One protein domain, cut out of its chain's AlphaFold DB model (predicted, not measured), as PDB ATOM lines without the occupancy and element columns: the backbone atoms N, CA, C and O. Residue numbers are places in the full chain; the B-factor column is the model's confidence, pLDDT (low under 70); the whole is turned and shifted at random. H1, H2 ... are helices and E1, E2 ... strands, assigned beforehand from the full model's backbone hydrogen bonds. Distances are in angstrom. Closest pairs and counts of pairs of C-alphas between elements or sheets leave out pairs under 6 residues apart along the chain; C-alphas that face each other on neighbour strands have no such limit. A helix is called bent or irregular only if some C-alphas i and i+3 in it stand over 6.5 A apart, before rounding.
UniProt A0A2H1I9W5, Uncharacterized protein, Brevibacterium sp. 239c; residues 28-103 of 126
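What this domain is: This is residues 28 to 103 of the 126 residues of an uncharacterized protein of Brevibacterium sp. 239c (UniProt A0A2H1I9W5). The core is one long helix, H3, packed over one face of a two-stranded hairpin, E1 and E2, whose other face is bare. H2 runs back past H3 on the side away from the hairpin without closing on it, and H1 sticks out beyond H2 as a free arm that adds to the length. The printed part has 76 residues, with three named helices and then two named strands, in the order H1, H2, H3, E1, E2; the sheet is E1 - E2, antiparallel, and the class is mixed, helices and strands. The whole is loose, with a radius of gyration of the C-alphas of 14.9 A, and elongated, spanning 43 by 28 by 17 A.

Where its parts are: Start in the sheet: E1 is residues 84 to 88, 13.2 A from first to last C-alpha, and E2 is residues 98 to 102, 13.4 A, ending with C-alpha 102 at (114.835, 185.186, 129.812). Then find C-alpha 63 at (137.219, 185.945, 123.014), where H3, residues 63 to 80, begins its 25.1 A. H3 is neither bent nor irregular, but only just: C-alphas 72 and 75 are 6.5 A apart. H2 is residues 41 to 51, 15.1 A. H1, residues 28 to 37, 14.5 A, begins at C-alpha 28, (112.381, 181.860, 154.944).

How they stand to each other: Look first at the hairpin of E1 and E2, whose directions differ by 161 degrees. N 86 and O 100 are within hydrogen-bond range at 2.9 A, as are N 88 and O 98 at 2.8 A. From H3 to E1 the closest C-alphas are those of Val 75 and Thr 85, 6.6 A apart; from H3 to E2 they are those of Leu 70 and Leu 99, 6.9 A. H2 and H3 are close but not clearly touching, the closest C-alphas being Arg 50 and Glu 73 at 7.3 A. They run opposite ways at a shallow tilt of 29 degrees. H1 and H2 are close but not clearly touching, with the C-alphas of Val 37 and Phe 43 closest at 6.4 A; they run the same way at a steep tilt of 62 degrees. H1 is apart from H3, E1 and E2, and H2 is apart from E1 and E2. Each O i to N i+4 pair is within hydrogen-bond range in H1 and H2; in H3, 11 of 14 are.

The domain as a whole: The C-alphas farthest apart, Ala 28 and Thr 60, are 45.6 A from each other. Residues 28 to 37 and 39 to 45 stand free. The link from H2 to H3, 11 residues, is long. The printed part has no cut; its mean pLDDT in this model is 94.8, and no printed residue is under 70.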
ATOM      1  N   ALA A  28     111.293 182.022 153.982       95.38
ATOM      2  CA  ALA A  28     112.381 181.860 154.944       95.38
ATOM      3  C   ALA A  28     113.143 180.555 154.682       95.38
ATOM      4  O   ALA A  28     114.373 180.535 154.720       95.38
ATOM      5  N   THR A  29     112.417 179.499 154.329       96.56
ATOM      6  CA  THR A  29     112.974 178.213 153.932       96.56
ATOM      7  C   THR A  29     113.771 178.337 152.637       96.56
ATOM      8  O   THR A  29     114.929 177.925 152.626       96.56
ATOM      9  N   VAL A  30     113.230 178.972 151.589       94.75
ATOM     10  CA  VAL A  30     113.970 179.198 150.327       94.75
ATOM     11  C   VAL A  30     115.243 180.016 150.567       94.75
ATOM     12  O   VAL A  30     116.316 179.637 150.107       94.75
ATOM     13  N   THR A  31     115.155 181.102 151.345       95.56
ATOM     14  CA  THR A  31     116.315 181.958 151.661       95.56
ATOM     15  C   THR A  31     117.403 181.180 152.400       95.56
ATOM     16  O   THR A  31     118.584 181.311 152.083       95.56
ATOM     17  N   ARG A  32     117.017 180.360 153.384       96.69
ATOM     18  CA  ARG A  32     117.965 179.532 154.132       96.69
ATOM     19  C   ARG A  32     118.634 178.505 153.223       96.69
ATOM     20  O   ARG A  32     119.853 178.426 153.236       96.69
ATOM     21  N   LEU A  33     117.861 177.778 152.414       95.69
ATOM     22  CA  LEU A  33     118.397 176.773 151.491       95.69
ATOM     23  C   LEU A  33     119.373 177.387 150.480       95.69
ATOM     24  O   LEU A  33     120.457 176.850 150.286       95.69
ATOM     25  N   ALA A  34     119.040 178.544 149.903       94.31
ATOM     26  CA  ALA A  34     119.965 179.279 149.043       94.31
ATOM     27  C   ALA A  34     121.253 179.656 149.795       94.31
ATOM     28  O   ALA A  34     122.352 179.487 149.275       94.31
ATOM     29  N   GLY A  35     121.130 180.101 151.049       96.62
ATOM     30  CA  GLY A  35     122.268 180.382 151.924       96.62
ATOM     31  C   GLY A  35     123.130 179.156 152.255       96.62
ATOM     32  O   GLY A  35     124.339 179.299 152.438       96.62
ATOM     33  N   ASP A  36     122.535 177.971 152.348       97.69
ATOM     34  CA  ASP A  36     123.259 176.723 152.594       97.69
ATOM     35  C   ASP A  36     124.077 176.322 151.349       97.69
ATOM     36  O   ASP A  36     125.229 175.911 151.482       97.69
ATOM     37  N   VAL A  37     123.543 176.545 150.137       95.88
ATOM     38  CA  VAL A  37     124.249 176.284 148.865       95.88
ATOM     39  C   VAL A  37     125.545 177.087 148.766       95.88
ATOM     40  O   VAL A  37     126.598 176.493 148.564       95.88
ATOM     41  N   VAL A  38     125.516 178.407 148.984       95.25
ATOM     42  CA  VAL A  38     126.727 179.259 148.894       95.25
ATOM     43  C   VAL A  38     127.807 178.916 149.928       95.25
ATOM     44  O   VAL A  38     128.943 179.364 149.804       95.25
ATOM     45  N   ARG A  39     127.468 178.145 150.966       96.31
ATOM     46  CA  ARG A  39     128.413 177.668 151.989       96.31
ATOM     47  C   ARG A  39     128.882 176.233 151.753       96.31
ATOM     48  O   ARG A  39     129.708 175.743 152.518       96.31
ATOM     49  N   SER A  40     128.331 175.555 150.752       97.81
ATOM     50  CA  SER A  40     128.645 174.161 150.460       97.81
ATOM     51  C   SER A  40     129.993 174.018 149.758       97.81
ATOM     52  O   SER A  40     130.420 174.897 149.013       97.81
ATOM     53  N   GLU A  41     130.640 172.872 149.957       98.12
ATOM     54  CA  GLU A  41     131.858 172.503 149.227       98.12
ATOM     55  C   GLU A  41     131.611 172.443 147.715       98.12
ATOM     56  O   GLU A  41     132.394 172.995 146.952       98.12
ATOM     57  N   ALA A  42     130.462 171.908 147.292       96.56
ATOM     58  CA  ALA A  42     130.070 171.857 145.884       96.56
ATOM     59  C   ALA A  42     130.034 173.249 145.228       96.56
ATOM     60  O   ALA A  42     130.494 173.419 144.102       96.56
ATOM     61  N   PHE A  43     129.532 174.267 145.937       96.25
ATOM     62  CA  PHE A  43     129.577 175.641 145.437       96.25
ATOM     63  C   PHE A  43     131.011 176.173 145.342       96.25
ATOM     64  O   PHE A  43     131.343 176.854 144.375       96.25
ATOM     65  N   PHE A  44     131.873 175.859 146.312       97.56
ATOM     66  CA  PHE A  44     133.284 176.246 146.252       97.56
ATOM     67  C   PHE A  44     134.021 175.588 145.082       97.56
ATOM     68  O   PHE A  44     134.781 176.273 144.400       97.56
ATOM     69  N   GLU A  45     133.790 174.303 144.821       97.44
ATOM     70  CA  GLU A  45     134.367 173.585 143.678       97.44
ATOM     71  C   GLU A  45     133.899 174.181 142.347       97.44
ATOM     72  O   GLU A  45     134.720 174.487 141.479       97.44
ATOM     73  N   LEU A  46     132.591 174.426 142.222       95.31
ATOM     74  CA  LEU A  46     131.993 175.093 141.067       95.31
ATOM     75  C   LEU A  46     132.610 176.481 140.841       95.31
ATOM     76  O   LEU A  46     133.033 176.816 139.733       95.31
ATOM     77  N   LEU A  47     132.692 177.294 141.895       95.31
ATOM     78  CA  LEU A  47     133.264 178.634 141.815       95.31
ATOM     79  C   LEU A  47     134.752 178.589 141.449       95.31
ATOM     80  O   LEU A  47     135.199 179.395 140.638       95.31
ATOM     81  N   ALA A  48     135.518 177.648 142.002       96.12
ATOM     82  CA  ALA A  48     136.934 177.488 141.686       96.12
ATOM     83  C   ALA A  48     137.157 177.134 140.207       96.12
ATOM     84  O   ALA A  48     138.043 177.710 139.574       96.12
ATOM     85  N   ALA A  49     136.334 176.245 139.639       94.06
ATOM     86  CA  ALA A  49     136.384 175.910 138.217       94.06
ATOM     87  C   ALA A  49     136.108 177.138 137.333       94.06
ATOM     88  O   ALA A  49     136.848 177.403 136.385       94.06
ATOM     89  N   ARG A  50     135.100 177.940 137.697       94.56
ATOM     90  CA  ARG A  50     134.741 179.173 136.983       94.56
ATOM     91  C   ARG A  50     135.826 180.244 137.069       94.56
ATOM     92  O   ARG A  50     136.189 180.819 136.051       94.56
ATOM     93  N   VAL A  51     136.399 180.462 138.251       93.44
ATOM     94  CA  VAL A  51     137.499 181.423 138.463       93.44
ATOM     95  C   VAL A  51     138.775 181.020 137.713       93.44
ATOM     96  O   VAL A  51     139.575 181.879 137.355       93.44
ATOM     97  N   ALA A  52     138.984 179.729 137.441       92.44
ATOM     98  CA  ALA A  52     140.141 179.259 136.682       92.44
ATOM     99  C   ALA A  52     140.065 179.567 135.171       92.44
ATOM    100  O   ALA A  52     141.069 179.415 134.466       92.44
ATOM    101  N   ARG A  53     138.902 179.994 134.657       92.12
ATOM    102  CA  ARG A  53     138.720 180.376 133.251       92.12
ATOM    103  C   ARG A  53     139.427 181.712 132.982       92.12
ATOM    104  O   ARG A  53     139.229 182.696 133.686       92.12
ATOM    105  N   ARG A  54     140.268 181.740 131.945       91.25
ATOM    106  CA  ARG A  54     141.069 182.909 131.539       91.25
ATOM    107  C   ARG A  54     140.249 183.855 130.670       91.25
ATOM    108  O   ARG A  54     140.330 183.808 129.447       91.25
ATOM    109  N   THR A  55     139.389 184.636 131.312       92.50
ATOM    110  CA  THR A  55     138.458 185.566 130.659       92.50
ATOM    111  C   THR A  55     138.878 187.025 130.845       92.50
ATOM    112  O   THR A  55     138.032 187.910 130.904       92.50
ATOM    113  N   GLU A  56     140.180 187.308 130.970       93.44
ATOM    114  CA  GLU A  56     140.682 188.677 131.116       93.44
ATOM    115  C   GLU A  56     140.279 189.538 129.900       93.44
ATOM    116  O   GLU A  56     140.732 189.255 128.790       93.44
ATOM    117  N   SER A  57     139.479 190.597 130.089       89.88
ATOM    118  CA  SER A  57     138.946 191.419 128.978       89.88
ATOM    119  C   SER A  57     139.966 192.361 128.334       89.88
ATOM    120  O   SER A  57     139.780 192.878 127.235       89.88
ATOM    121  N   GLN A  58     141.086 192.599 129.011       88.31
ATOM    122  CA  GLN A  58     142.176 193.425 128.488       88.31
ATOM    123  C   GLN A  58     143.163 192.629 127.620       88.31
ATOM    124  O   GLN A  58     144.017 193.226 126.961       88.31
ATOM    125  N   ALA A  59     143.094 191.295 127.644       85.81
ATOM    126  CA  ALA A  59     143.999 190.438 126.891       85.81
ATOM    127  C   ALA A  59     143.446 190.158 125.493       85.81
ATOM    128  O   ALA A  59     142.324 189.692 125.346       85.81
ATOM    129  N   THR A  60     144.276 190.367 124.474       86.81
ATOM    130  CA  THR A  60     143.927 190.025 123.092       86.81
ATOM    131  C   THR A  60     143.850 188.513 122.902       86.81
ATOM    132  O   THR A  60     144.771 187.797 123.306       86.81
ATOM    133  N   GLY A  61     142.823 188.039 122.204       86.38
ATOM    134  CA  GLY A  61     142.629 186.626 121.870       86.38
ATOM    135  C   GLY A  61     141.844 185.824 122.912       86.38
ATOM    136  O   GLY A  61     141.668 184.619 122.733       86.38
ATOM    137  N   ASN A  62     141.327 186.471 123.961       86.19
ATOM    138  CA  ASN A  62     140.537 185.804 125.001       86.19
ATOM    139  C   ASN A  62     139.064 185.591 124.615       86.19
ATOM    140  O   ASN A  62     138.346 184.897 125.334       86.19
ATOM    141  N   GLY A  63     138.611 186.092 123.461       90.38
ATOM    142  CA  GLY A  63     137.219 185.945 123.014       90.38
ATOM    143  C   GLY A  63     136.715 184.499 122.972       90.38
ATOM    144  O   GLY A  63     135.589 184.220 123.379       90.38
ATOM    145  N   ALA A  64     137.564 183.547 122.574       93.12
ATOM    146  CA  ALA A  64     137.207 182.127 122.596       93.12
ATOM    147  C   ALA A  64     137.009 181.593 124.026       93.12
ATOM    148  O   ALA A  64     136.113 180.786 124.260       93.12
ATOM    149  N   ALA A  65     137.815 182.055 124.986       93.50
ATOM    150  CA  ALA A  65     137.688 181.673 126.389       93.50
ATOM    151  C   ALA A  65     136.456 182.317 127.040       93.50
ATOM    152  O   ALA A  65     135.730 181.635 127.763       93.50
ATOM    153  N   ALA A  66     136.181 183.590 126.736       94.06
ATOM    154  CA  ALA A  66     134.960 184.275 127.155       94.06
ATOM    155  C   ALA A  66     133.714 183.561 126.611       94.06
ATOM    156  O   ALA A  66     132.769 183.305 127.356       94.06
ATOM    157  N   GLN A  67     133.742 183.152 125.340       95.69
ATOM    158  CA  GLN A  67     132.638 182.407 124.756       95.69
ATOM    159  C   GLN A  67     132.478 181.014 125.384       95.69
ATOM    160  O   GLN A  67     131.375 180.609 125.749       95.69
ATOM    161  N   ALA A  68     133.577 180.283 125.578       95.56
ATOM    162  CA  ALA A  68     133.535 178.986 126.246       95.56
ATOM    163  C   ALA A  68     132.967 179.101 127.670       95.56
ATOM    164  O   ALA A  68     132.160 178.271 128.069       95.56
ATOM    165  N   TYR A  69     133.318 180.151 128.419       96.44
ATOM    166  CA  TYR A  69     132.742 180.399 129.741       96.44
ATOM    167  C   TYR A  69     131.215 180.545 129.688       96.44
ATOM    168  O   TYR A  69     130.503 179.875 130.434       96.44
ATOM    169  N   LEU A  70     130.687 181.369 128.780       97.00
ATOM    170  CA  LEU A  70     129.239 181.540 128.648       97.00
ATOM    171  C   LEU A  70     128.554 180.233 128.226       97.00
ATOM    172  O   LEU A  70     127.575 179.829 128.851       97.00
ATOM    173  N   ALA A  71     129.073 179.568 127.194       97.44
ATOM    174  CA  ALA A  71     128.446 178.395 126.594       97.44
ATOM    175  C   ALA A  71     128.544 177.125 127.457       97.44
ATOM    176  O   ALA A  71     127.607 176.329 127.472       97.44
ATOM    177  N   GLU A  72     129.662 176.920 128.153       96.69
ATOM    178  CA  GLU A  72     129.935 175.684 128.897       96.69
ATOM    179  C   GLU A  72     129.584 175.796 130.382       96.69
ATOM    180  O   GLU A  72     129.208 174.793 130.978       96.69
ATOM    181  N   GLU A  73     129.688 176.987 130.983       95.69
ATOM    182  CA  GLU A  73     129.443 177.167 132.419       95.69
ATOM    183  C   GLU A  73     128.072 177.789 132.695       95.69
ATOM    184  O   GLU A  73     127.352 177.318 133.572       95.69
ATOM    185  N   ILE A  74     127.707 178.867 131.988       96.62
ATOM    186  CA  ILE A  74     126.541 179.695 132.344       96.62
ATOM    187  C   ILE A  74     125.251 179.210 131.677       96.62
ATOM    188  O   ILE A  74     124.222 179.086 132.342       96.62
ATOM    189  N   VAL A  75     125.290 178.929 130.370       98.00
ATOM    190  CA  VAL A  75     124.118 178.457 129.612       98.00
ATOM    191  C   VAL A  75     123.497 177.197 130.232       98.00
ATOM    192  O   VAL A  75     122.276 177.197 130.402       98.00
ATOM    193  N   PRO A  76     124.263 176.152 130.615       97.38
ATOM    194  CA  PRO A  76     123.672 174.942 131.182       97.38
ATOM    195  C   PRO A  76     122.931 175.191 132.501       97.38
ATOM    196  O   PRO A  76     121.803 174.729 132.651       97.38
ATOM    197  N   GLU A  77     123.496 175.985 133.417       95.25
ATOM    198  CA  GLU A  77     122.830 176.307 134.690       95.25
ATOM    199  C   GLU A  77     121.525 177.084 134.482       95.25
ATOM    200  O   GLU A  77     120.513 176.812 135.128       95.25
ATOM    201  N   LEU A  78     121.516 178.044 133.558       97.50
ATOM    202  CA  LEU A  78     120.308 178.802 133.239       97.50
ATOM    203  C   LEU A  78     119.243 177.921 132.575       97.50
ATOM    204  O   LEU A  78     118.056 178.062 132.880       97.50
ATOM    205  N   ALA A  79     119.655 176.982 131.720       97.75
ATOM    206  CA  ALA A  79     118.753 176.016 131.106       97.75
ATOM    207  C   ALA A  79     118.111 175.087 132.153       97.75
ATOM    208  O   ALA A  79     116.903 174.855 132.097       97.75
ATOM    209  N   GLU A  80     118.869 174.617 133.151       96.94
ATOM    210  CA  GLU A  80     118.331 173.832 134.276       96.94
ATOM    211  C   GLU A  80     117.296 174.615 135.099       96.94
ATOM    212  O   GLU A  80     116.324 174.042 135.598       96.94
ATOM    213  N   LEU A  81     117.456 175.938 135.191       95.31
ATOM    214  CA  LEU A  81     116.503 176.849 135.831       95.31
ATOM    215  C   LEU A  81     115.315 177.239 134.926       95.31
ATOM    216  O   LEU A  81     114.429 177.980 135.363       95.31
ATOM    217  N   GLY A  82     115.273 176.745 133.685       97.69
ATOM    218  CA  GLY A  82     114.186 176.969 132.730       97.69
ATOM    219  C   GLY A  82     114.247 178.307 131.990       97.69
ATOM    220  O   GLY A  82     113.196 178.837 131.626       97.69
ATOM    221  N   PHE A  83     115.436 178.885 131.818       98.50
ATOM    222  CA  PHE A  83     115.635 180.073 130.985       98.50
ATOM    223  C   PHE A  83     115.911 179.700 129.528       98.50
ATOM    224  O   PHE A  83     116.708 178.805 129.242       98.50
ATOM    225  N   ASP A  84     115.342 180.481 128.612       98.31
ATOM    226  CA  ASP A  84     115.796 180.549 127.227       98.31
ATOM    227  C   ASP A  84     117.003 181.485 127.158       98.31
ATOM    228  O   ASP A  84     116.950 182.614 127.661       98.31
ATOM    229  N   THR A  85     118.097 181.028 126.550       98.38
ATOM    230  CA  THR A  85     119.364 181.768 126.492       98.38
ATOM    231  C   THR A  85     119.800 182.024 125.056       98.38
ATOM    232  O   THR A  85     119.544 181.240 124.143       98.38
ATOM    233  N   THR A  86     120.462 183.155 124.829       98.31
ATOM    234  CA  THR A  86     121.117 183.472 123.560       98.31
ATOM    235  C   THR A  86     122.417 184.206 123.846       98.31
ATOM    236  O   THR A  86     122.451 185.142 124.647       98.31
ATOM    237  N   ILE A  87     123.491 183.764 123.194       97.75
ATOM    238  CA  ILE A  87     124.768 184.470 123.203       97.75
ATOM    239  C   ILE A  87     124.838 185.319 121.937       97.75
ATOM    240  O   ILE A  87     124.616 184.824 120.833       97.75
ATOM    241  N   HIS A  88     125.110 186.600 122.123       96.94
ATOM    242  CA  HIS A  88     125.176 187.614 121.090       96.94
ATOM    243  C   HIS A  88     126.619 188.062 120.891       96.94
ATOM    244  O   HIS A  88     127.337 188.324 121.862       96.94
ATOM    245  N   ASP A  89     127.003 188.220 119.627       94.88
ATOM    246  CA  ASP A  89     128.219 188.939 119.273       94.88
ATOM    247  C   ASP A  89     128.097 190.396 119.727       94.88
ATOM    248  O   ASP A  89     127.024 191.010 119.649       94.88
ATOM    249  N   ASN A  90     129.200 190.955 120.209       92.25
ATOM    250  CA  ASN A  90     129.249 192.348 120.613       92.25
ATOM    251  C   ASN A  90     129.719 193.209 119.432       92.25
ATOM    252  O   ASN A  90     130.855 193.043 118.989       92.25
ATOM    253  N   PRO A  91     128.891 194.150 118.941       91.38
ATOM    254  CA  PRO A  91     129.214 194.945 117.757       91.38
ATOM    255  C   PRO A  91     130.402 195.897 117.957       91.38
ATOM    256  O   PRO A  91     130.981 196.351 116.974       91.38
ATOM    257  N   GLU A  92     130.759 196.208 119.205       91.50
ATOM    258  CA  GLU A  92     131.881 197.089 119.542       91.50
ATOM    259  C   GLU A  92     133.164 196.306 119.856       91.50
ATOM    260  O   GLU A  92     134.247 196.891 119.916       91.50
ATOM    261  N   SER A  93     133.063 194.994 120.099       89.94
ATOM    262  CA  SER A  93     134.211 194.170 120.457       89.94
ATOM    263  C   SER A  93     133.961 192.676 120.258       89.94
ATOM    264  O   SER A  93     133.386 192.020 121.126       89.94
ATOM    265  N   ASP A  94     134.563 192.112 119.215       87.50
ATOM    266  CA  ASP A  94     134.468 190.687 118.865       87.50
ATOM    267  C   ASP A  94     134.911 189.728 119.992       87.50
ATOM    268  O   ASP A  94     134.500 188.571 120.030       87.50
ATOM    269  N   GLU A  95     135.735 190.196 120.934       90.69
ATOM    270  CA  GLU A  95     136.249 189.377 122.041       90.69
ATOM    271  C   GLU A  95     135.354 189.358 123.294       90.69
ATOM    272  O   GLU A  95     135.638 188.626 124.240       90.69
ATOM    273  N   HIS A  96     134.259 190.125 123.316       92.44
ATOM    274  CA  HIS A  96     133.437 190.322 124.517       92.44
ATOM    275  C   HIS A  96     131.960 189.996 124.263       92.44
ATOM    276  O   HIS A  96     131.140 190.919 124.240       92.44
ATOM    277  N   PRO A  97     131.601 188.714 124.059       95.19
ATOM    278  CA  PRO A  97     130.224 188.307 123.797       95.19
ATOM    279  C   PRO A  97     129.294 188.613 124.977       95.19
ATOM    280  O   PRO A  97     129.712 188.646 126.136       95.19
ATOM    281  N   LEU A  98     128.004 188.787 124.682       95.62
ATOM    282  CA  LEU A  98     126.964 189.035 125.682       95.62
ATOM    283  C   LEU A  98     126.009 187.848 125.762       95.62
ATOM    284  O   LEU A  98     125.531 187.372 124.738       95.62
ATOM    285  N   LEU A  99     125.656 187.412 126.969       97.69
ATOM    286  CA  LEU A  99     124.597 186.426 127.174       97.69
ATOM    287  C   LEU A  99     123.330 187.119 127.672       97.69
ATOM    288  O   LEU A  99     123.352 187.814 128.688       97.69
ATOM    289  N   ILE A 100     122.220 186.896 126.971       98.00
ATOM    290  CA  ILE A 100     120.884 187.297 127.410       98.00
ATOM    291  C   ILE A 100     120.091 186.031 127.714       98.00
ATOM    292  O   ILE A 100     120.041 185.102 126.909       98.00
ATOM    293  N   ALA A 101     119.466 186.008 128.887       98.19
ATOM    294  CA  ALA A 101     118.614 184.922 129.335       98.19
ATOM    295  C   ALA A 101     117.266 185.468 129.792       98.19
ATOM    296  O   ALA A 101     117.205 186.478 130.496       98.19
ATOM    297  N   SER A 102     116.183 184.794 129.413       98.06
ATOM    298  CA  SER A 102     114.835 185.186 129.812       98.06
ATOM    299  C   SER A 102     114.002 183.986 130.236       98.06
ATOM    300  O   SER A 102     114.116 182.902 129.670       98.06
ATOM    301  N   ARG A 103     113.161 184.195 131.247       97.62
ATOM    302  CA  ARG A 103     112.171 183.227 131.713       97.62
ATOM    303  C   ARG A 103     110.895 183.978 132.066       97.62
ATOM    304  O   ARG A 103     110.931 184.910 132.867       97.62
TER     305      ARG A 103